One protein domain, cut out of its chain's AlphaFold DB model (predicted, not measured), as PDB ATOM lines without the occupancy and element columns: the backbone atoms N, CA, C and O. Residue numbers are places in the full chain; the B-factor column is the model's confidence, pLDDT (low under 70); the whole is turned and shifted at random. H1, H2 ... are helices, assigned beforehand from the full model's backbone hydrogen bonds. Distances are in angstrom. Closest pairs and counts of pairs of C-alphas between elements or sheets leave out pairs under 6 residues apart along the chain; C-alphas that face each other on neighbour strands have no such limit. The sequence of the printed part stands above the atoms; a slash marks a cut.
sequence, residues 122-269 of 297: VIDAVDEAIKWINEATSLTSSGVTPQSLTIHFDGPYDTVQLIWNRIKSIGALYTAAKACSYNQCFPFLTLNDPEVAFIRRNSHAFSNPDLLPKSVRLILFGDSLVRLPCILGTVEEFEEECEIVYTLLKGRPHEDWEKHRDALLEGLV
ATOM      1  N   VAL A 122     163.336 106.541 175.805       71.25
ATOM      2  CA  VAL A 122     163.691 105.119 175.641       71.25
ATOM      3  C   VAL A 122     162.469 104.288 175.239       71.25
ATOM      4  O   VAL A 122     162.582 103.440 174.361       71.25
ATOM      5  N   ILE A 123     161.296 104.577 175.812       72.19
ATOM      6  CA  ILE A 123     160.031 103.928 175.439       72.19
ATOM      7  C   ILE A 123     159.707 104.042 173.947       72.19
ATOM      8  O   ILE A 123     159.403 103.038 173.317       72.19
ATOM      9  N   ASP A 124     159.834 105.233 173.370       69.12
ATOM     10  CA  ASP A 124     159.456 105.493 171.981       69.12
ATOM     11  C   ASP A 124     160.438 104.801 171.018       69.12
ATOM     12  O   ASP A 124     160.039 104.154 170.050       69.12
ATOM     13  N   ALA A 125     161.735 104.856 171.337       71.69
ATOM     14  CA  ALA A 125     162.792 104.175 170.594       71.69
ATOM     15  C   ALA A 125     162.643 102.642 170.614       71.69
ATOM     16  O   ALA A 125     162.811 101.976 169.590       71.69
ATOM     17  N   VAL A 126     162.331 102.078 171.782       77.25
ATOM     18  CA  VAL A 126     162.149 100.634 171.963       77.25
ATOM     19  C   VAL A 126     160.871 100.150 171.273       77.25
ATOM     20  O   VAL A 126     160.912  99.129 170.585       77.25
ATOM     21  N   ASP A 127     159.766 100.891 171.382       74.31
ATOM     22  CA  ASP A 127     158.504 100.563 170.710       74.31
ATOM     23  C   ASP A 127     158.674 100.520 169.185       74.31
ATOM     24  O   ASP A 127     158.251  99.554 168.542       74.31
ATOM     25  N   GLU A 128     159.327 101.523 168.593       71.88
ATOM     26  CA  GLU A 128     159.607 101.539 167.152       71.88
ATOM     27  C   GLU A 128     160.528 100.392 166.733       71.88
ATOM     28  O   GLU A 128     160.228  99.669 165.780       71.88
ATOM     29  N   ALA A 129     161.612 100.154 167.474       75.75
ATOM     30  CA  ALA A 129     162.529  99.065 167.162       75.75
ATOM     31  C   ALA A 129     161.828  97.695 167.187       75.75
ATOM     32  O   ALA A 129     162.083  96.844 166.329       75.75
ATOM     33  N   ILE A 130     160.893  97.480 168.116       77.75
ATOM     34  CA  ILE A 130     160.147  96.224 168.183       77.75
ATOM     35  C   ILE A 130     159.150  96.089 167.026       77.75
ATOM     36  O   ILE A 130     159.019  94.985 166.490       77.75
ATOM     37  N   LYS A 131     158.486  97.172 166.585       73.44
ATOM     38  CA  LYS A 131     157.645  97.134 165.368       73.44
ATOM     39  C   LYS A 131     158.442  96.598 164.187       73.44
ATOM     40  O   LYS A 131     158.009  95.649 163.536       73.44
ATOM     41  N   TRP A 132     159.629  97.161 163.975       73.12
ATOM     42  CA  TRP A 132     160.517  96.788 162.878       73.12
ATOM     43  C   TRP A 132     160.974  95.335 162.979       73.12
ATOM     44  O   TRP A 132     160.907  94.595 161.999       73.12
ATOM     45  N   ILE A 133     161.394  94.895 164.169       78.25
ATOM     46  CA  ILE A 133     161.817  93.508 164.404       78.25
ATOM     47  C   ILE A 133     160.669  92.526 164.131       78.25
ATOM     48  O   ILE A 133     160.861  91.513 163.462       78.25
ATOM     49  N   ASN A 134     159.464  92.823 164.613       77.31
ATOM     50  CA  ASN A 134     158.294  91.973 164.404       77.31
ATOM     51  C   ASN A 134     157.870  91.919 162.930       77.31
ATOM     52  O   ASN A 134     157.502  90.853 162.427       77.31
ATOM     53  N   GLU A 135     157.932  93.050 162.227       72.56
ATOM     54  CA  GLU A 135     157.675  93.115 160.790       72.56
ATOM     55  C   GLU A 135     158.700  92.278 160.017       72.56
ATOM     56  O   GLU A 135     158.317  91.420 159.219       72.56
ATOM     57  N   ALA A 136     159.988  92.423 160.336       72.25
ATOM     58  CA  ALA A 136     161.063  91.625 159.755       72.25
ATOM     59  C   ALA A 136     160.830  90.118 159.950       72.25
ATOM     60  O   ALA A 136     160.876  89.345 158.996       72.25
ATOM     61  N   THR A 137     160.484  89.687 161.165       75.25
ATOM     62  CA  THR A 137     160.155  88.280 161.449       75.25
ATOM     63  C   THR A 137     158.919  87.802 160.675       75.25
ATOM     64  O   THR A 137     158.818  86.630 160.292       75.25
ATOM     65  N   SER A 138     157.964  88.694 160.407       71.25
ATOM     66  CA  SER A 138     156.773  88.379 159.611       71.25
ATOM     67  C   SER A 138     157.111  88.174 158.128       71.25
ATOM     68  O   SER A 138     156.515  87.306 157.484       71.25
ATOM     69  N   LEU A 139     158.119  88.875 157.594       66.38
ATOM     70  CA  LEU A 139     158.621  88.662 156.228       66.38
ATOM     71  C   LEU A 139     159.200  87.255 156.036       66.38
ATOM     72  O   LEU A 139     158.991  86.650 154.981       66.38
ATOM     73  N   THR A 140     159.826  86.681 157.067       66.69
ATOM     74  CA  THR A 140     160.290  85.283 157.032       66.69
ATOM     75  C   THR A 140     159.139  84.311 156.772       66.69
ATOM     76  O   THR A 140     159.276  83.353 156.011       66.69
ATOM     77  N   SER A 141     157.956  84.598 157.322       64.44
ATOM     78  CA  SER A 141     156.749  83.792 157.084       64.44
ATOM     79  C   SER A 141     156.228  83.898 155.642       64.44
ATOM     80  O   SER A 141     155.452  83.050 155.209       64.44
ATOM     81  N   SER A 142     156.680  84.901 154.882       62.88
ATOM     82  CA  SER A 142     156.367  85.099 153.460       62.88
ATOM     83  C   SER A 142     157.423  84.497 152.515       62.88
ATOM     84  O   SER A 142     157.349  84.702 151.304       62.88
ATOM     85  N   GLY A 143     158.398  83.745 153.044       58.03
ATOM     86  CA  GLY A 143     159.436  83.071 152.257       58.03
ATOM     87  C   GLY A 143     160.685  83.913 151.981       58.03
ATOM     88  O   GLY A 143     161.498  83.524 151.145       58.03
ATOM     89  N   VAL A 144     160.843  85.052 152.664       62.56
ATOM     90  CA  VAL A 144     162.086  85.835 152.653       62.56
ATOM     91  C   VAL A 144     163.093  85.175 153.594       62.56
ATOM     92  O   VAL A 144     162.760  84.861 154.733       62.56
ATOM     93  N   THR A 145     164.320  84.946 153.131       62.41
ATOM     94  CA  THR A 145     165.379  84.335 153.946       62.41
ATOM     95  C   THR A 145     166.458  85.357 154.317       62.41
ATOM     96  O   THR A 145     166.639  86.335 153.583       62.41
ATOM     97  N   PRO A 146     167.236  85.129 155.396       58.44
ATOM     98  CA  PRO A 146     168.370  85.989 155.748       58.44
ATOM     99  C   PRO A 146     169.438  86.102 154.651       58.44
ATOM    100  O   PRO A 146     170.195  87.062 154.637       58.44
ATOM    101  N   GLN A 147     169.504  85.151 153.707       55.44
ATOM    102  CA  GLN A 147     170.394  85.263 152.542       55.44
ATOM    103  C   GLN A 147     169.866  86.224 151.468       55.44
ATOM    104  O   GLN A 147     170.644  86.714 150.658       55.44
ATOM    105  N   SER A 148     168.554  86.470 151.443       48.78
ATOM    106  CA  SER A 148     167.907  87.381 150.490       48.78
ATOM    107  C   SER A 148     167.680  88.788 151.042       48.78
ATOM    108  O   SER A 148     167.563  89.734 150.277       48.78
ATOM    109  N   LEU A 149     167.593  88.949 152.363       58.59
ATOM    110  CA  LEU A 149     167.289  90.233 152.984       58.59
ATOM    111  C   LEU A 149     167.979  90.354 154.340       58.59
ATOM    112  O   LEU A 149     167.780  89.497 155.199       58.59
ATOM    113  N   THR A 150     168.708  91.453 154.545       56.84
ATOM    114  CA  THR A 150     169.310  91.785 155.839       56.84
ATOM    115  C   THR A 150     168.978  93.223 156.233       56.84
ATOM    116  O   THR A 150     169.381  94.184 155.587       56.84
ATOM    117  N   ILE A 151     168.233  93.390 157.321       63.06
ATOM    118  CA  ILE A 151     167.835  94.691 157.857       63.06
ATOM    119  C   ILE A 151     168.861  95.109 158.903       63.06
ATOM    120  O   ILE A 151     168.973  94.477 159.952       63.06
ATOM    121  N   HIS A 152     169.599  96.178 158.626       58.97
ATOM    122  CA  HIS A 152     170.570  96.736 159.557       58.97
ATOM    123  C   HIS A 152     169.914  97.808 160.428       58.97
ATOM    124  O   HIS A 152     169.239  98.707 159.931       58.97
ATOM    125  N   PHE A 153     170.114  97.707 161.739       63.38
ATOM    126  CA  PHE A 153     169.863  98.821 162.648       63.38
ATOM    127  C   PHE A 153     171.079  99.741 162.640       63.38
ATOM    128  O   PHE A 153     172.118  99.390 163.192       63.38
ATOM    129  N   ASP A 154     170.944 100.914 162.036       55.75
ATOM    130  CA  ASP A 154     171.989 101.933 162.070       55.75
ATOM    131  C   ASP A 154     171.827 102.816 163.317       55.75
ATOM    132  O   ASP A 154     170.747 103.342 163.593       55.75
ATOM    133  N   GLY A 155     172.908 102.978 164.084       56.94
ATOM    134  CA  GLY A 155     172.928 103.779 165.309       56.94
ATOM    135  C   GLY A 155     174.279 103.714 166.034       56.94
ATOM    136  O   GLY A 155     175.081 102.823 165.739       56.94
ATOM    137  N   PRO A 156     174.556 104.625 166.988       58.84
ATOM    138  CA  PRO A 156     175.723 104.520 167.854       58.84
ATOM    139  C   PRO A 156     175.683 103.200 168.615       58.84
ATOM    140  O   PRO A 156     174.621 102.793 169.089       58.84
ATOM    141  N   TYR A 157     176.843 102.565 168.769       66.62
ATOM    142  CA  TYR A 157     176.957 101.277 169.451       66.62
ATOM    143  C   TYR A 157     176.263 101.290 170.822       66.62
ATOM    144  O   TYR A 157     175.425 100.434 171.088       66.62
ATOM    145  N   ASP A 158     176.533 102.301 171.654       65.31
ATOM    146  CA  ASP A 158     175.978 102.396 173.011       65.31
ATOM    147  C   ASP A 158     174.457 102.588 173.016       65.31
ATOM    148  O   ASP A 158     173.745 101.995 173.829       65.31
ATOM    149  N   THR A 159     173.939 103.370 172.068       70.25
ATOM    150  CA  THR A 159     172.501 103.576 171.876       70.25
ATOM    151  C   THR A 159     171.821 102.275 171.472       70.25
ATOM    152  O   THR A 159     170.867 101.850 172.124       70.25
ATOM    153  N   VAL A 160     172.329 101.609 170.431       71.81
ATOM    154  CA  VAL A 160     171.779 100.338 169.944       71.81
ATOM    155  C   VAL A 160     171.888  99.262 171.021       71.81
ATOM    156  O   VAL A 160     170.933  98.519 171.231       71.81
ATOM    157  N   GLN A 161     172.998  99.214 171.761       79.50
ATOM    158  CA  GLN A 161     173.192  98.296 172.880       79.50
ATOM    159  C   GLN A 161     172.161  98.529 173.989       79.50
ATOM    160  O   GLN A 161     171.583  97.565 174.495       79.50
ATOM    161  N   LEU A 162     171.903  99.788 174.361       79.69
ATOM    162  CA  LEU A 162     170.881 100.138 175.347       79.69
ATOM    163  C   LEU A 162     169.498  99.670 174.889       79.69
ATOM    164  O   LEU A 162     168.814  98.964 175.631       79.69
ATOM    165  N   ILE A 163     169.104 100.032 173.666       82.75
ATOM    166  CA  ILE A 163     167.801  99.680 173.090       82.75
ATOM    167  C   ILE A 163     167.646  98.164 173.029       82.75
ATOM    168  O   ILE A 163     166.648  97.631 173.507       82.75
ATOM    169  N   TRP A 164     168.650  97.455 172.510       88.69
ATOM    170  CA  TRP A 164     168.634  96.000 172.421       88.69
ATOM    171  C   TRP A 164     168.484  95.339 173.793       88.69
ATOM    172  O   TRP A 164     167.659  94.441 173.959       88.69
ATOM    173  N   ASN A 165     169.212  95.816 174.804       88.06
ATOM    174  CA  ASN A 165     169.079  95.305 176.165       88.06
ATOM    175  C   ASN A 165     167.656  95.508 176.708       88.06
ATOM    176  O   ASN A 165     167.103  94.592 177.310       88.06
ATOM    177  N   ARG A 166     167.021  96.660 176.446       87.12
ATOM    178  CA  ARG A 166     165.618  96.895 176.838       87.12
ATOM    179  C   ARG A 166     164.640  95.988 176.100       87.12
ATOM    180  O   ARG A 166     163.724  95.461 176.723       87.12
ATOM    181  N   ILE A 167     164.855  95.757 174.805       88.50
ATOM    182  CA  ILE A 167     164.045  94.831 174.003       88.50
ATOM    183  C   ILE A 167     164.111  93.412 174.578       88.50
ATOM    184  O   ILE A 167     163.068  92.768 174.716       88.50
ATOM    185  N   LYS A 168     165.307  92.936 174.957       92.62
ATOM    186  CA  LYS A 168     165.474  91.633 175.620       92.62
ATOM    187  C   LYS A 168     164.685  91.570 176.926       92.62
ATOM    188  O   LYS A 168     163.845  90.685 177.062       92.62
ATOM    189  N   SER A 169     164.839  92.549 177.816       89.88
ATOM    190  CA  SER A 169     164.108  92.559 179.090       89.88
ATOM    191  C   SER A 169     162.583  92.595 178.915       89.88
ATOM    192  O   SER A 169     161.857  91.930 179.653       89.88
ATOM    193  N   ILE A 170     162.068  93.294 177.896       86.50
ATOM    194  CA  ILE A 170     160.631  93.271 177.562       86.50
ATOM    195  C   ILE A 170     160.204  91.901 177.022       86.50
ATOM    196  O   ILE A 170     159.154  91.383 177.403       86.50
ATOM    197  N   GLY A 171     161.013  91.283 176.159       87.81
ATOM    198  CA  GLY A 171     160.765  89.923 175.675       87.81
ATOM    199  C   GLY A 171     160.735  88.891 176.809       87.81
ATOM    200  O   GLY A 171     159.889  87.988 176.804       87.81
ATOM    201  N   ALA A 172     161.607  89.052 177.805       89.62
ATOM    202  CA  ALA A 172     161.631  88.225 179.006       89.62
ATOM    203  C   ALA A 172     160.369  88.431 179.852       89.62
ATOM    204  O   ALA A 172     159.709  87.461 180.225       89.62
ATOM    205  N   LEU A 173     159.957  89.687 180.048       86.06
ATOM    206  CA  LEU A 173     158.717  90.039 180.739       86.06
ATOM    207  C   LEU A 173     157.477  89.408 180.090       86.06
ATOM    208  O   LEU A 173     156.625  88.868 180.794       86.06
ATOM    209  N   TYR A 174     157.373  89.423 178.759       82.50
ATOM    210  CA  TYR A 174     156.256  88.785 178.049       82.50
ATOM    211  C   TYR A 174     156.275  87.259 178.164       82.50
ATOM    212  O   TYR A 174     155.221  86.642 178.337       82.50
ATOM    213  N   THR A 175     157.460  86.646 178.123       85.12
ATOM    214  CA  THR A 175     157.608  85.198 178.340       85.12
ATOM    215  C   THR A 175     157.171  84.814 179.756       85.12
ATOM    216  O   THR A 175     156.370  83.892 179.929       85.12
ATOM    217  N   ALA A 176     157.617  85.573 180.761       83.31
ATOM    218  CA  ALA A 176     157.243  85.398 182.159       83.31
ATOM    219  C   ALA A 176     155.734  85.578 182.391       83.31
ATOM    220  O   ALA A 176     155.113  84.741 183.049       83.31
ATOM    221  N   ALA A 177     155.125  86.618 181.808       76.38
ATOM    222  CA  ALA A 177     153.684  86.868 181.898       76.38
ATOM    223  C   ALA A 177     152.891  85.672 181.371       76.38
ATOM    224  O   ALA A 177     152.070  85.087 182.078       76.38
ATOM    225  N   LYS A 178     153.239  85.213 180.167       77.69
ATOM    226  CA  LYS A 178     152.623  84.034 179.558       77.69
ATOM    227  C   LYS A 178     152.766  82.784 180.435       77.69
ATOM    228  O   LYS A 178     151.800  82.037 180.602       77.69
ATOM    229  N   ALA A 179     153.938  82.557 181.027       79.69
ATOM    230  CA  ALA A 179     154.178  81.426 181.923       79.69
ATOM    231  C   ALA A 179     153.361  81.509 183.227       79.69
ATOM    232  O   ALA A 179     152.859  80.488 183.706       79.69
ATOM    233  N   CYS A 180     153.188  82.699 183.810       74.25
ATOM    234  CA  CYS A 180     152.320  82.888 184.973       74.25
ATOM    235  C   CYS A 180     150.848  82.602 184.641       74.25
ATOM    236  O   CYS A 180     150.170  81.965 185.456       74.25
ATOM    237  N   SER A 181     150.396  82.990 183.442       69.12
ATOM    238  CA  SER A 181     149.034  82.739 182.957       69.12
ATOM    239  C   SER A 181     148.738  81.238 182.864       69.12
ATOM    240  O   SER A 181     147.772  80.745 183.449       69.12
ATOM    241  N   TYR A 182     149.623  80.467 182.215       70.19
ATOM    242  CA  TYR A 182     149.460  79.011 182.082       70.19
ATOM    243  C   TYR A 182     149.463  78.274 183.418       70.19
ATOM    244  O   TYR A 182     148.706  77.324 183.605       70.19
ATOM    245  N   ASN A 183     150.304  78.714 184.351       69.69
ATOM    246  CA  ASN A 183     150.451  78.066 185.648       69.69
ATOM    247  C   ASN A 183     149.367  78.472 186.659       69.69
ATOM    248  O   ASN A 183     149.504  78.141 187.836       69.69
ATOM    249  N   GLN A 184     148.333  79.217 186.236       66.25
ATOM    250  CA  GLN A 184     147.255  79.719 187.101       66.25
ATOM    251  C   GLN A 184     147.794  80.369 188.385       66.25
ATOM    252  O   GLN A 184     147.187  80.304 189.451       66.25
ATOM    253  N   CYS A 185     148.960  81.015 188.290       61.19
ATOM    254  CA  CYS A 185     149.601  81.682 189.425       61.19
ATOM    255  C   CYS A 185     148.905  83.001 189.789       61.19
ATOM    256  O   CYS A 185     149.392  83.754 190.631       61.19
ATOM    257  N   PHE A 186     147.761  83.258 189.159       56.59
ATOM    258  CA  PHE A 186     146.875  84.364 189.422       56.59
ATOM    259  C   PHE A 186     145.599  83.825 190.068       56.59
ATOM    260  O   PHE A 186     144.830  83.121 189.411       56.59
ATOM    261  N   PRO A 187     145.325  84.168 191.334       48.03
ATOM    262  CA  PRO A 187     144.169  83.629 192.042       48.03
ATOM    263  C   PRO A 187     142.800  84.091 191.496       48.03
ATOM    264  O   PRO A 187     141.782  83.664 192.031       48.03
ATOM    265  N   PHE A 188     142.742  84.963 190.475       47.97
ATOM    266  CA  PHE A 188     141.520  85.696 190.100       47.97
ATOM    267  C   PHE A 188     141.225  85.834 188.594       47.97
ATOM    268  O   PHE A 188     140.381  86.651 188.240       47.97
ATOM    269  N   LEU A 189     141.849  85.056 187.698       42.88
ATOM    270  CA  LEU A 189     141.679  85.304 186.258       42.88
ATOM    271  C   LEU A 189     140.414  84.682 185.645       42.88
ATOM    272  O   LEU A 189     140.237  83.462 185.635       42.88
ATOM    273  N   THR A 190     139.590  85.520 185.018       47.00
ATOM    274  CA  THR A 190     138.639  85.128 183.963       47.00
ATOM    275  C   THR A 190     139.118  85.673 182.614       47.00
ATOM    276  O   THR A 190     139.899  86.612 182.557       47.00
ATOM    277  N   LEU A 191     138.649  85.119 181.490       42.81
ATOM    278  CA  LEU A 191     139.048  85.494 180.112       42.81
ATOM    279  C   LEU A 191     138.949  87.001 179.749       42.81
ATOM    280  O   LEU A 191     139.422  87.392 178.684       42.81
ATOM    281  N   ASN A 192     138.361  87.837 180.612       47.22
ATOM    282  CA  ASN A 192     138.236  89.292 180.465       47.22
ATOM    283  C   ASN A 192     139.294  90.091 181.258       47.22
ATOM    284  O   ASN A 192     139.127  91.297 181.448       47.22
ATOM    285  N   ASP A 193     140.346  89.442 181.755       51.44
ATOM    286  CA  ASP A 193     141.236  90.049 182.739       51.44
ATOM    287  C   ASP A 193     142.233  91.089 182.195       51.44
ATOM    288  O   ASP A 193     142.727  90.960 181.066       51.44
ATOM    289  N   PRO A 194     142.620  92.072 183.033       48.81
ATOM    290  CA  PRO A 194     143.761  92.960 182.837       48.81
ATOM    291  C   PRO A 194     145.055  92.304 182.348       48.81
ATOM    292  O   PRO A 194     145.819  93.008 181.722       48.81
ATOM    293  N   GLU A 195     145.315  91.006 182.539       49.78
ATOM    294  CA  GLU A 195     146.501  90.321 181.984       49.78
ATOM    295  C   GLU A 195     146.408  90.114 180.459       49.78
ATOM    296  O   GLU A 195     147.330  90.430 179.709       49.78
ATOM    297  N   VAL A 196     145.254  89.663 179.953       50.66
ATOM    298  CA  VAL A 196     145.012  89.609 178.502       50.66
ATOM    299  C   VAL A 196     144.976  91.032 177.942       50.66
ATOM    300  O   VAL A 196     145.379  91.252 176.805       50.66
ATOM    301  N   ALA A 197     144.564  92.019 178.743       49.44
ATOM    302  CA  ALA A 197     144.680  93.431 178.399       49.44
ATOM    303  C   ALA A 197     146.120  93.978 178.520       49.44
ATOM    304  O   ALA A 197     146.490  94.830 177.731       49.44
ATOM    305  N   PHE A 198     146.976  93.487 179.410       55.22
ATOM    306  CA  PHE A 198     148.400  93.838 179.479       55.22
ATOM    307  C   PHE A 198     149.083  93.434 178.179       55.22
ATOM    308  O   PHE A 198     149.809  94.214 177.570       55.22
ATOM    309  N   ILE A 199     148.734  92.231 177.727       54.91
ATOM    310  CA  ILE A 199     149.186  91.594 176.501       54.91
ATOM    311  C   ILE A 199     148.552  92.228 175.236       54.91
ATOM    312  O   ILE A 199     149.209  92.285 174.202       54.91
ATOM    313  N   ARG A 200     147.285  92.691 175.278       47.75
ATOM    314  CA  ARG A 200     146.533  93.204 174.098       47.75
ATOM    315  C   ARG A 200     146.348  94.723 174.010       47.75
ATOM    316  O   ARG A 200     146.134  95.238 172.919       47.75
ATOM    317  N   ARG A 201     146.282  95.427 175.138       44.06
ATOM    318  CA  ARG A 201     145.907  96.851 175.259       44.06
ATOM    319  C   ARG A 201     147.135  97.756 175.212       44.06
ATOM    320  O   ARG A 201     147.005  98.919 174.843       44.06
ATOM    321  N   ASN A 202     148.314  97.225 175.541       48.41
ATOM    322  CA  ASN A 202     149.551  97.991 175.548       48.41
ATOM    323  C   ASN A 202     150.269  97.917 174.195       48.41
ATOM    324  O   ASN A 202     151.109  97.063 173.942       48.41
ATOM    325  N   SER A 203     149.919  98.931 173.399       46.00
ATOM    326  CA  SER A 203     150.638  99.550 172.286       46.00
ATOM    327  C   SER A 203     150.287  99.090 170.867       46.00
ATOM    328  O   SER A 203     150.373  97.932 170.468       46.00
ATOM    329  N   HIS A 204     149.957 100.107 170.068       43.91
ATOM    330  CA  HIS A 204     149.845 100.112 168.612       43.91
ATOM    331  C   HIS A 204     151.130  99.617 167.893       43.91
ATOM    332  O   HIS A 204     151.166  99.586 166.662       43.91
ATOM    333  N   ALA A 205     152.174  99.244 168.647       42.66
ATOM    334  CA  ALA A 205     153.422  98.623 168.215       42.66
ATOM    335  C   ALA A 205     153.453  97.088 168.266       42.66
ATOM    336  O   ALA A 205     154.171  96.461 167.487       42.66
ATOM    337  N   PHE A 206     152.687  96.468 169.166       51.66
ATOM    338  CA  PHE A 206     152.828  95.046 169.487       51.66
ATOM    339  C   PHE A 206     151.583  94.277 169.070       51.66
ATOM    340  O   PHE A 206     150.834  93.752 169.888       51.66
ATOM    341  N   SER A 207     151.368  94.172 167.760       49.28
ATOM    342  CA  SER A 207     150.233  93.427 167.204       49.28
ATOM    343  C   SER A 207     150.229  91.941 167.601       49.28
ATOM    344  O   SER A 207     149.194  91.284 167.487       49.28
ATOM    345  N   ASN A 208     151.365  91.395 168.065       62.00
ATOM    346  CA  ASN A 208     151.452  90.031 168.571       62.00
ATOM    347  C   ASN A 208     152.489  89.885 169.720       62.00
ATOM    348  O   ASN A 208     153.694  89.916 169.462       62.00
ATOM    349  N   PRO A 209     152.050  89.667 170.971       62.06
ATOM    350  CA  PRO A 209     152.911  89.520 172.155       62.06
ATOM    351  C   PRO A 209     153.818  88.280 172.103       62.06
ATOM    352  O   PRO A 209     154.894  88.280 172.692       62.06
ATOM    353  N   ASP A 210     153.420  87.238 171.366       73.81
ATOM    354  CA  ASP A 210     154.214  86.018 171.186       73.81
ATOM    355  C   ASP A 210     155.325  86.202 170.146       73.81
ATOM    356  O   ASP A 210     156.302  85.449 170.112       73.81
ATOM    357  N   LEU A 211     155.176  87.203 169.277       78.44
ATOM    358  CA  LEU A 211     156.097  87.441 168.177       78.44
ATOM    359  C   LEU A 211     157.403  88.070 168.657       78.44
ATOM    360  O   LEU A 211     158.456  87.716 168.131       78.44
ATOM    361  N   LEU A 212     157.365  88.929 169.679       84.81
ATOM    362  CA  LEU A 212     158.573  89.568 170.196       84.81
ATOM    363  C   LEU A 212     159.545  88.546 170.821       84.81
ATOM    364  O   LEU A 212     160.674  88.459 170.338       84.81
ATOM    365  N   PRO A 213     159.151  87.707 171.803       88.69
ATOM    366  CA  PRO A 213     160.057  86.704 172.364       88.69
ATOM    367  C   PRO A 213     160.569  85.706 171.320       88.69
ATOM    368  O   PRO A 213     161.689  85.208 171.428       88.69
ATOM    369  N   LYS A 214     159.764  85.397 170.297       88.12
ATOM    370  CA  LYS A 214     160.207  84.585 169.157       88.12
ATOM    371  C   LYS A 214     161.277  85.313 168.338       88.12
ATOM    372  O   LYS A 214     162.288  84.708 167.995       88.12
ATOM    373  N   SER A 215     161.068  86.592 168.042       87.56
ATOM    374  CA  SER A 215     162.003  87.410 167.264       87.56
ATOM    375  C   SER A 215     163.334  87.604 167.989       87.56
ATOM    376  O   SER A 215     164.382  87.479 167.363       87.56
ATOM    377  N   VAL A 216     163.309  87.825 169.309       91.31
ATOM    378  CA  VAL A 216     164.525  87.916 170.135       91.31
ATOM    379  C   VAL A 216     165.346  86.632 170.026       91.31
ATOM    380  O   VAL A 216     166.529  86.699 169.703       91.31
ATOM    381  N   ARG A 217     164.716  85.459 170.188       92.31
ATOM    382  CA  ARG A 217     165.397  84.164 170.016       92.31
ATOM    383  C   ARG A 217     166.002  84.016 168.622       92.31
ATOM    384  O   ARG A 217     167.158  83.635 168.513       92.31
ATOM    385  N   LEU A 218     165.262  84.358 167.564       88.38
ATOM    386  CA  LEU A 218     165.776  84.296 166.188       88.38
ATOM    387  C   LEU A 218     166.995  85.202 165.974       88.38
ATOM    388  O   LEU A 218     167.934  84.806 165.290       88.38
ATOM    389  N   ILE A 219     167.000  86.402 166.560       88.81
ATOM    390  CA  ILE A 219     168.149  87.319 166.497       88.81
ATOM    391  C   ILE A 219     169.351  86.717 167.231       88.81
ATOM    392  O   ILE A 219     170.443  86.693 166.670       88.81
ATOM    393  N   LEU A 220     169.147  86.184 168.440       90.00
ATOM    394  CA  LEU A 220     170.202  85.563 169.248       90.00
ATOM    395  C   LEU A 220     170.791  84.303 168.589       90.00
ATOM    396  O   LEU A 220     171.998  84.094 168.651       90.00
ATOM    397  N   PHE A 221     169.969  83.499 167.906       87.12
ATOM    398  CA  PHE A 221     170.433  82.349 167.116       87.12
ATOM    399  C   PHE A 221     171.148  82.747 165.815       87.12
ATOM    400  O   PHE A 221     171.839  81.925 165.221       87.12
ATOM    401  N   GLY A 222     170.994  83.995 165.359       81.38
ATOM    402  CA  GLY A 222     171.554  84.478 164.096       81.38
ATOM    403  C   GLY A 222     170.692  84.202 162.855       81.38
ATOM    404  O   GLY A 222     171.096  84.597 161.757       81.38
ATOM    405  N   ASP A 223     169.502  83.622 163.042       79.44
ATOM    406  CA  ASP A 223     168.524  83.243 162.004       79.44
ATOM    407  C   ASP A 223     167.509  84.356 161.675       79.44
ATOM    408  O   ASP A 223     166.569  84.161 160.899       79.44
ATOM    409  N   SER A 224     167.673  85.541 162.264       79.38
ATOM    410  CA  SER A 224     166.860  86.717 161.951       79.38
ATOM    411  C   SER A 224     167.340  87.442 160.692       79.38
ATOM    412  O   SER A 224     168.530  87.463 160.378       79.38
ATOM    413  N   LEU A 225     166.401  88.111 160.014       66.94
ATOM    414  CA  LEU A 225     166.711  89.100 158.977       66.94
ATOM    415  C   LEU A 225     167.377  90.349 159.577       66.94
ATOM    416  O   LEU A 225     168.028  91.097 158.861       66.94
ATOM    417  N   VAL A 226     167.193  90.603 160.875       75.75
ATOM    418  CA  VAL A 226     167.685  91.808 161.547       75.75
ATOM    419  C   VAL A 226     169.116  91.610 162.045       75.75
ATOM    420  O   VAL A 226     169.413  90.635 162.736       75.75
ATOM    421  N   ARG A 227     169.990  92.576 161.749       72.44
ATOM    422  CA  ARG A 227     171.355  92.677 162.279       72.44
ATOM    423  C   ARG A 227     171.494  93.952 163.100       72.44
ATOM    424  O   ARG A 227     171.171  95.043 162.634       72.44
ATOM    425  N   LEU A 228     171.990  93.792 164.323       74.94
ATOM    426  CA  LEU A 228     172.223  94.881 165.267       74.94
ATOM    427  C   LEU A 228     173.736  95.047 165.468       74.94
ATOM    428  O   LEU A 228     174.410  94.050 165.743       74.94
ATOM    429  N   PRO A 229     174.288  96.266 165.361       71.88
ATOM    430  CA  PRO A 229     175.693  96.548 165.647       71.88
ATOM    431  C   PRO A 229     175.945  96.644 167.162       71.88
ATOM    432  O   PRO A 229     176.384  97.672 167.666       71.88
ATOM    433  N   CYS A 230     175.640  95.584 167.909       76.19
ATOM    434  CA  CYS A 230     175.837  95.520 169.358       76.19
ATOM    435  C   CYS A 230     176.171  94.092 169.817       76.19
ATOM    436  O   CYS A 230     176.062  93.134 169.048       76.19
ATOM    437  N   ILE A 231     176.566  93.920 171.081       84.44
ATOM    438  CA  ILE A 231     176.670  92.584 171.677       84.44
ATOM    439  C   ILE A 231     175.252  92.061 171.910       84.44
ATOM    440  O   ILE A 231     174.473  92.632 172.679       84.44
ATOM    441  N   LEU A 232     174.922  90.965 171.227       87.00
ATOM    442  CA  LEU A 232     173.588  90.376 171.288       87.00
ATOM    443  C   LEU A 232     173.338  89.649 172.622       87.00
ATOM    444  O   LEU A 232     172.251  89.768 173.196       87.00
ATOM    445  N   GLY A 233     174.363  88.982 173.153       89.12
ATOM    446  CA  GLY A 233     174.229  87.989 174.222       89.12
ATOM    447  C   GLY A 233     173.866  86.612 173.666       89.12
ATOM    448  O   GLY A 233     173.885  86.413 172.447       89.12
ATOM    449  N   THR A 234     173.537  85.668 174.544       92.00
ATOM    450  CA  THR A 234     173.141  84.303 174.154       92.00
ATOM    451  C   THR A 234     171.671  84.014 174.444       92.00
ATOM    452  O   THR A 234     170.983  84.767 175.138       92.00
ATOM    453  N   VAL A 235     171.162  82.914 173.882       92.69
ATOM    454  CA  VAL A 235     169.798  82.448 174.167       92.69
ATOM    455  C   VAL A 235     169.683  82.001 175.621       92.69
ATOM    456  O   VAL A 235     168.673  82.277 176.253       92.69
ATOM    457  N   GLU A 236     170.721  81.378 176.176       93.50
ATOM    458  CA  GLU A 236     170.750  80.945 177.574       93.50
ATOM    459  C   GLU A 236     170.624  82.130 178.537       93.50
ATOM    460  O   GLU A 236     169.809  82.069 179.452       93.50
ATOM    461  N   GLU A 237     171.355  83.225 178.292       93.25
ATOM    462  CA  GLU A 237     171.239  84.461 179.083       93.25
ATOM    463  C   GLU A 237     169.812  85.024 179.041       93.25
ATOM    464  O   GLU A 237     169.281  85.489 180.048       93.25
ATOM    465  N   PHE A 238     169.169  84.961 177.872       94.81
ATOM    466  CA  PHE A 238     167.795  85.422 177.707       94.81
ATOM    467  C   PHE A 238     166.781  84.530 178.439       94.81
ATOM    468  O   PHE A 238     165.869  85.048 179.084       94.81
ATOM    469  N   GLU A 239     166.917  83.202 178.372       94.56
ATOM    470  CA  GLU A 239     166.034  82.287 179.110       94.56
ATOM    471  C   GLU A 239     166.251  82.389 180.632       94.56
ATOM    472  O   GLU A 239     165.286  82.328 181.393       94.56
ATOM    473  N   GLU A 240     167.485  82.620 181.093       94.44
ATOM    474  CA  GLU A 240     167.767  82.895 182.508       94.44
ATOM    475  C   GLU A 240     167.065  84.180 182.978       94.44
ATOM    476  O   GLU A 240     166.411  84.185 184.023       94.44
ATOM    477  N   GLU A 241     167.112  85.251 182.179       93.00
ATOM    478  CA  GLU A 241     166.368  86.483 182.461       93.00
ATOM    479  C   GLU A 241     164.849  86.231 182.515       93.00
ATOM    480  O   GLU A 241     164.175  86.740 183.415       93.00
ATOM    481  N   CYS A 242     164.303  85.393 181.623       91.31
ATOM    482  CA  CYS A 242     162.890  84.999 181.654       91.31
ATOM    483  C   CYS A 242     162.507  84.344 182.992       91.31
ATOM    484  O   CYS A 242     161.477  84.693 183.573       91.31
ATOM    485  N   GLU A 243     163.336  83.430 183.502       92.38
ATOM    486  CA  GLU A 243     163.104  82.734 184.776       92.38
ATOM    487  C   GLU A 243     163.242  83.661 185.994       92.38
ATOM    488  O   GLU A 243     162.445  83.585 186.940       92.38
ATOM    489  N   ILE A 244     164.211  84.581 185.966       92.00
ATOM    490  CA  ILE A 244     164.379  85.605 187.006       92.00
ATOM    491  C   ILE A 244     163.132  86.491 187.071       92.00
ATOM    492  O   ILE A 244     162.561  86.681 188.150       92.00
ATOM    493  N   VAL A 245     162.673  87.002 185.925       88.94
ATOM    494  CA  VAL A 245     161.494  87.878 185.846       88.94
ATOM    495  C   VAL A 245     160.219  87.121 186.231       88.94
ATOM    496  O   VAL A 245     159.405  87.645 186.995       88.94
ATOM    497  N   TYR A 246     160.063  85.866 185.796       87.94
ATOM    498  CA  TYR A 246     158.964  84.996 186.228       87.94
ATOM    499  C   TYR A 246     158.937  84.849 187.749       87.94
ATOM    500  O   TYR A 246     157.905  85.083 188.376       87.94
ATOM    501  N   THR A 247     160.076  84.528 188.363       89.38
ATOM    502  CA  THR A 247     160.179  84.353 189.818       89.38
ATOM    503  C   THR A 247     159.875  85.647 190.571       89.38
ATOM    504  O   THR A 247     159.205  85.616 191.604       89.38
ATOM    505  N   LEU A 248     160.326  86.790 190.048       87.25
ATOM    506  CA  LEU A 248     160.094  88.105 190.641       87.25
ATOM    507  C   LEU A 248     158.604  88.477 190.676       87.25
ATOM    508  O   LEU A 248     158.138  89.066 191.657       87.25
ATOM    509  N   LEU A 249     157.878  88.162 189.602       81.31
ATOM    510  CA  LEU A 249     156.519  88.646 189.363       81.31
ATOM    511  C   LEU A 249     155.424  87.613 189.672       81.31
ATOM    512  O   LEU A 249     154.256  87.980 189.838       81.31
ATOM    513  N   LYS A 250     155.776  86.332 189.818       83.94
ATOM    514  CA  LYS A 250     154.847  85.254 190.173       83.94
ATOM    515  C   LYS A 250     154.063  85.582 191.448       83.94
ATOM    516  O   LYS A 250     154.631  85.799 192.514       83.94
ATOM    517  N   GLY A 251     152.734  85.563 191.338       77.44
ATOM    518  CA  GLY A 251     151.819  85.825 192.453       77.44
ATOM    519  C   GLY A 251     151.666  87.305 192.831       77.44
ATOM    520  O   GLY A 251     150.953  87.601 193.789       77.44
ATOM    521  N   ARG A 252     152.297  88.236 192.100       80.19
ATOM    522  CA  ARG A 252     152.117  89.684 192.286       80.19
ATOM    523  C   ARG A 252     150.922  90.223 191.492       80.19
ATOM    524  O   ARG A 252     150.603  89.677 190.433       80.19
ATOM    525  N   PRO A 253     150.275  91.306 191.963       74.81
ATOM    526  CA  PRO A 253     149.205  91.968 191.222       74.81
ATOM    527  C   PRO A 253     149.738  92.660 189.964       74.81
ATOM    528  O   PRO A 253     150.888  93.085 189.927       74.81
ATOM    529  N   HIS A 254     148.870  92.849 188.970       72.12
ATOM    530  CA  HIS A 254     149.190  93.469 187.677       72.12
ATOM    531  C   HIS A 254     149.930  94.820 187.775       72.12
ATOM    532  O   HIS A 254     150.839  95.079 186.995       72.12
ATOM    533  N   GLU A 255     149.603  95.663 188.757       73.88
ATOM    534  CA  GLU A 255     150.253  96.972 188.948       73.88
ATOM    535  C   GLU A 255     151.772  96.872 189.165       73.88
ATOM    536  O   GLU A 255     152.523  97.752 188.747       73.88
ATOM    537  N   ASP A 256     152.246  95.801 189.809       77.69
ATOM    538  CA  ASP A 256     153.679  95.588 190.027       77.69
ATOM    539  C   ASP A 256     154.398  95.221 188.719       77.69
ATOM    540  O   ASP A 256     155.567  95.563 188.537       77.69
ATOM    541  N   TRP A 257     153.695  94.575 187.785       77.44
ATOM    542  CA  TRP A 257     154.221  94.231 186.464       77.44
ATOM    543  C   TRP A 257     154.364  95.479 185.591       77.44
ATOM    544  O   TRP A 257     155.383  95.651 184.922       77.44
ATOM    545  N   GLU A 258     153.376  96.379 185.633       74.12
ATOM    546  CA  GLU A 258     153.438  97.666 184.930       74.12
ATOM    547  C   GLU A 258     154.574  98.535 185.458       74.12
ATOM    548  O   GLU A 258     155.369  99.035 184.668       74.12
ATOM    549  N   LYS A 259     154.732  98.632 186.784       79.75
ATOM    550  CA  LYS A 259     155.864  99.350 187.389       79.75
ATOM    551  C   LYS A 259     157.207  98.761 186.968       79.75
ATOM    552  O   LYS A 259     158.138  99.513 186.694       79.75
ATOM    553  N   HIS A 260     157.316  97.432 186.911       83.12
ATOM    554  CA  HIS A 260     158.543  96.774 186.471       83.12
ATOM    555  C   HIS A 260     158.869  97.105 185.009       83.12
ATOM    556  O   HIS A 260     160.006  97.446 184.699       83.12
ATOM    557  N   ARG A 261     157.868  97.080 184.121       81.19
ATOM    558  CA  ARG A 261     158.027  97.499 182.722       81.19
ATOM    559  C   ARG A 261     158.422  98.970 182.608       81.19
ATOM    560  O   ARG A 261     159.350  99.294 181.875       81.19
ATOM    561  N   ASP A 262     157.713  99.853 183.298       78.75
ATOM    562  CA  ASP A 262     157.934 101.294 183.191       78.75
ATOM    563  C   ASP A 262     159.342 101.659 183.677       78.75
ATOM    564  O   ASP A 262     160.007 102.469 183.042       78.75
ATOM    565  N   ALA A 263     159.851 100.972 184.706       81.44
ATOM    566  CA  ALA A 263     161.234 101.103 185.157       81.44
ATOM    567  C   ALA A 263     162.268 100.662 184.099       81.44
ATOM    568  O   ALA A 263     163.356 101.233 184.029       81.44
ATOM    569  N   LEU A 264     161.955  99.672 183.251       80.94
ATOM    570  CA  LEU A 264     162.820  99.297 182.121       80.94
ATOM    571  C   LEU A 264     162.842 100.388 181.039       80.94
ATOM    572  O   LEU A 264     163.866 100.597 180.389       80.94
ATOM    573  N   LEU A 265     161.716 101.068 180.839       76.31
ATOM    574  CA  LEU A 265     161.489 102.023 179.751       76.31
ATOM    575  C   LEU A 265     161.665 103.494 180.165       76.31
ATOM    576  O   LEU A 265     161.426 104.401 179.361       76.31
ATOM    577  N   GLU A 266     162.083 103.741 181.404       75.88
ATOM    578  CA  GLU A 266     162.352 105.073 181.928       75.88
ATOM    579  C   GLU A 266     163.682 105.634 181.393       75.88
ATOM    580  O   GLU A 266     164.664 104.913 181.192       75.88
ATOM    581  N   GLY A 267     163.716 106.951 181.180       70.00
ATOM    582  CA  GLY A 267     164.912 107.687 180.776       70.00
ATOM    583  C   GLY A 267     164.915 108.172 179.326       70.00
ATOM    584  O   GLY A 267     163.959 108.001 178.561       70.00
ATOM    585  N   LEU A 268     166.023 108.823 178.975       63.59
ATOM    586  CA  LEU A 268     166.326 109.327 177.637       63.59
ATOM    587  C   LEU A 268     167.468 108.515 177.029       63.59
ATOM    588  O   LEU A 268     168.328 108.003 177.749       63.59
ATOM    589  N   VAL A 269     167.474 108.412 175.703       61.88
ATOM    590  CA  VAL A 269     168.586 107.805 174.971       61.88
ATOM    591  C   VAL A 269     169.832 108.705 175.113       61.88
ATOM    592  O   VAL A 269     169.726 109.904 174.859       61.88
TER     593      VAL A 269
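What this domain is: This is residues 122 to 269 of the 297 residues of an uncharacterized protein of Pyrenophora tritici-repentis (UniProt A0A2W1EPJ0). One long helix, H2, runs through the middle, and H1, H4, H5 and H6 pack round it, mostly crossed; H6 alone lies nearly antiparallel beside it. Long links lie at opposite ends of the longest axis, residues 141 to 156 at one end and residues 183 to 193, which lead to the short H3, at the other. The printed part has 148 residues with six named helices, H1 to H6 in order along the chain, and no named strand: the class is all helix. It is compact, with a radius of gyration of the C-alphas of 15.5 A, and spans 47 by 35 by 29 A.

How they stand to each other: H1, residues 122 to 140, touches H2, residues 157 to 182, with residues 122 to 130 alone, about perpendicular at 73 degrees; the closest C-alphas are those of Val 126 and Ile 163, 5.8 A apart. H2 is the hub, touching four helices. H3, residues 194 to 201, touches no helix and is close to H2 but not clearly touching, the closest C-alphas, of Tyr 174 and Ile 199, being 7.8 A apart. H4, residues 211 to 221, touches H2 at a steep tilt of 55 degrees, opposite ways, closest at the C-alphas of Gly 171 and Pro 213, 4.7 A. H4 also touches H1, about perpendicular at 78 degrees, closest at the C-alphas of Thr 137 and Ser 215, 6.2 A. H5, residues 235 to 249, touches H2 with 19 pairs of C-alphas within 8 A, at a steep tilt of 56 degrees, the same way; the closest C-alphas, of Ala 172 and Cys 242, are 4.4 A apart. H4 and H5 form a helical hairpin but only just touch, with 3 pairs of C-alphas within 8 A, the closest being those of Leu 220 and Val 235, 5.8 A apart. H6, residues 254 to 265, touches H2 at a shallow tilt of 14 degrees, opposite ways, closest at the C-alphas of Arg 166 and Leu 264, 6.4 A. H1 and H5 are apart, as are H4 and H6. In each of the six helices every O i to N i+4 pair is within hydrogen-bond range.

Where its parts are: H1 begins at C-alpha 122 (163.691, 105.119, 175.641) and is 27.4 A long. H2 begins at C-alpha 157 (176.957, 101.277, 169.451) and is 37.6 A long. H3 is 8.8 A, H4 15.3 A and H5 21.1 A. H6, 16.9 A, ends at C-alpha 265 (161.489, 102.023, 179.751).

The domain as a whole: The C-alphas farthest apart are those of Ser 148 and Pro 187, 48.0 A. The links H1 to H2, H2 to H3 and H4 to H5 are long; residues 151 to 152 pair with residues 226 to 227, parallel. The printed part has no cut. Mean pLDDT of the printed part is 72.8, with 52 residues under 70, among them 139 to 158 and 183 to 209.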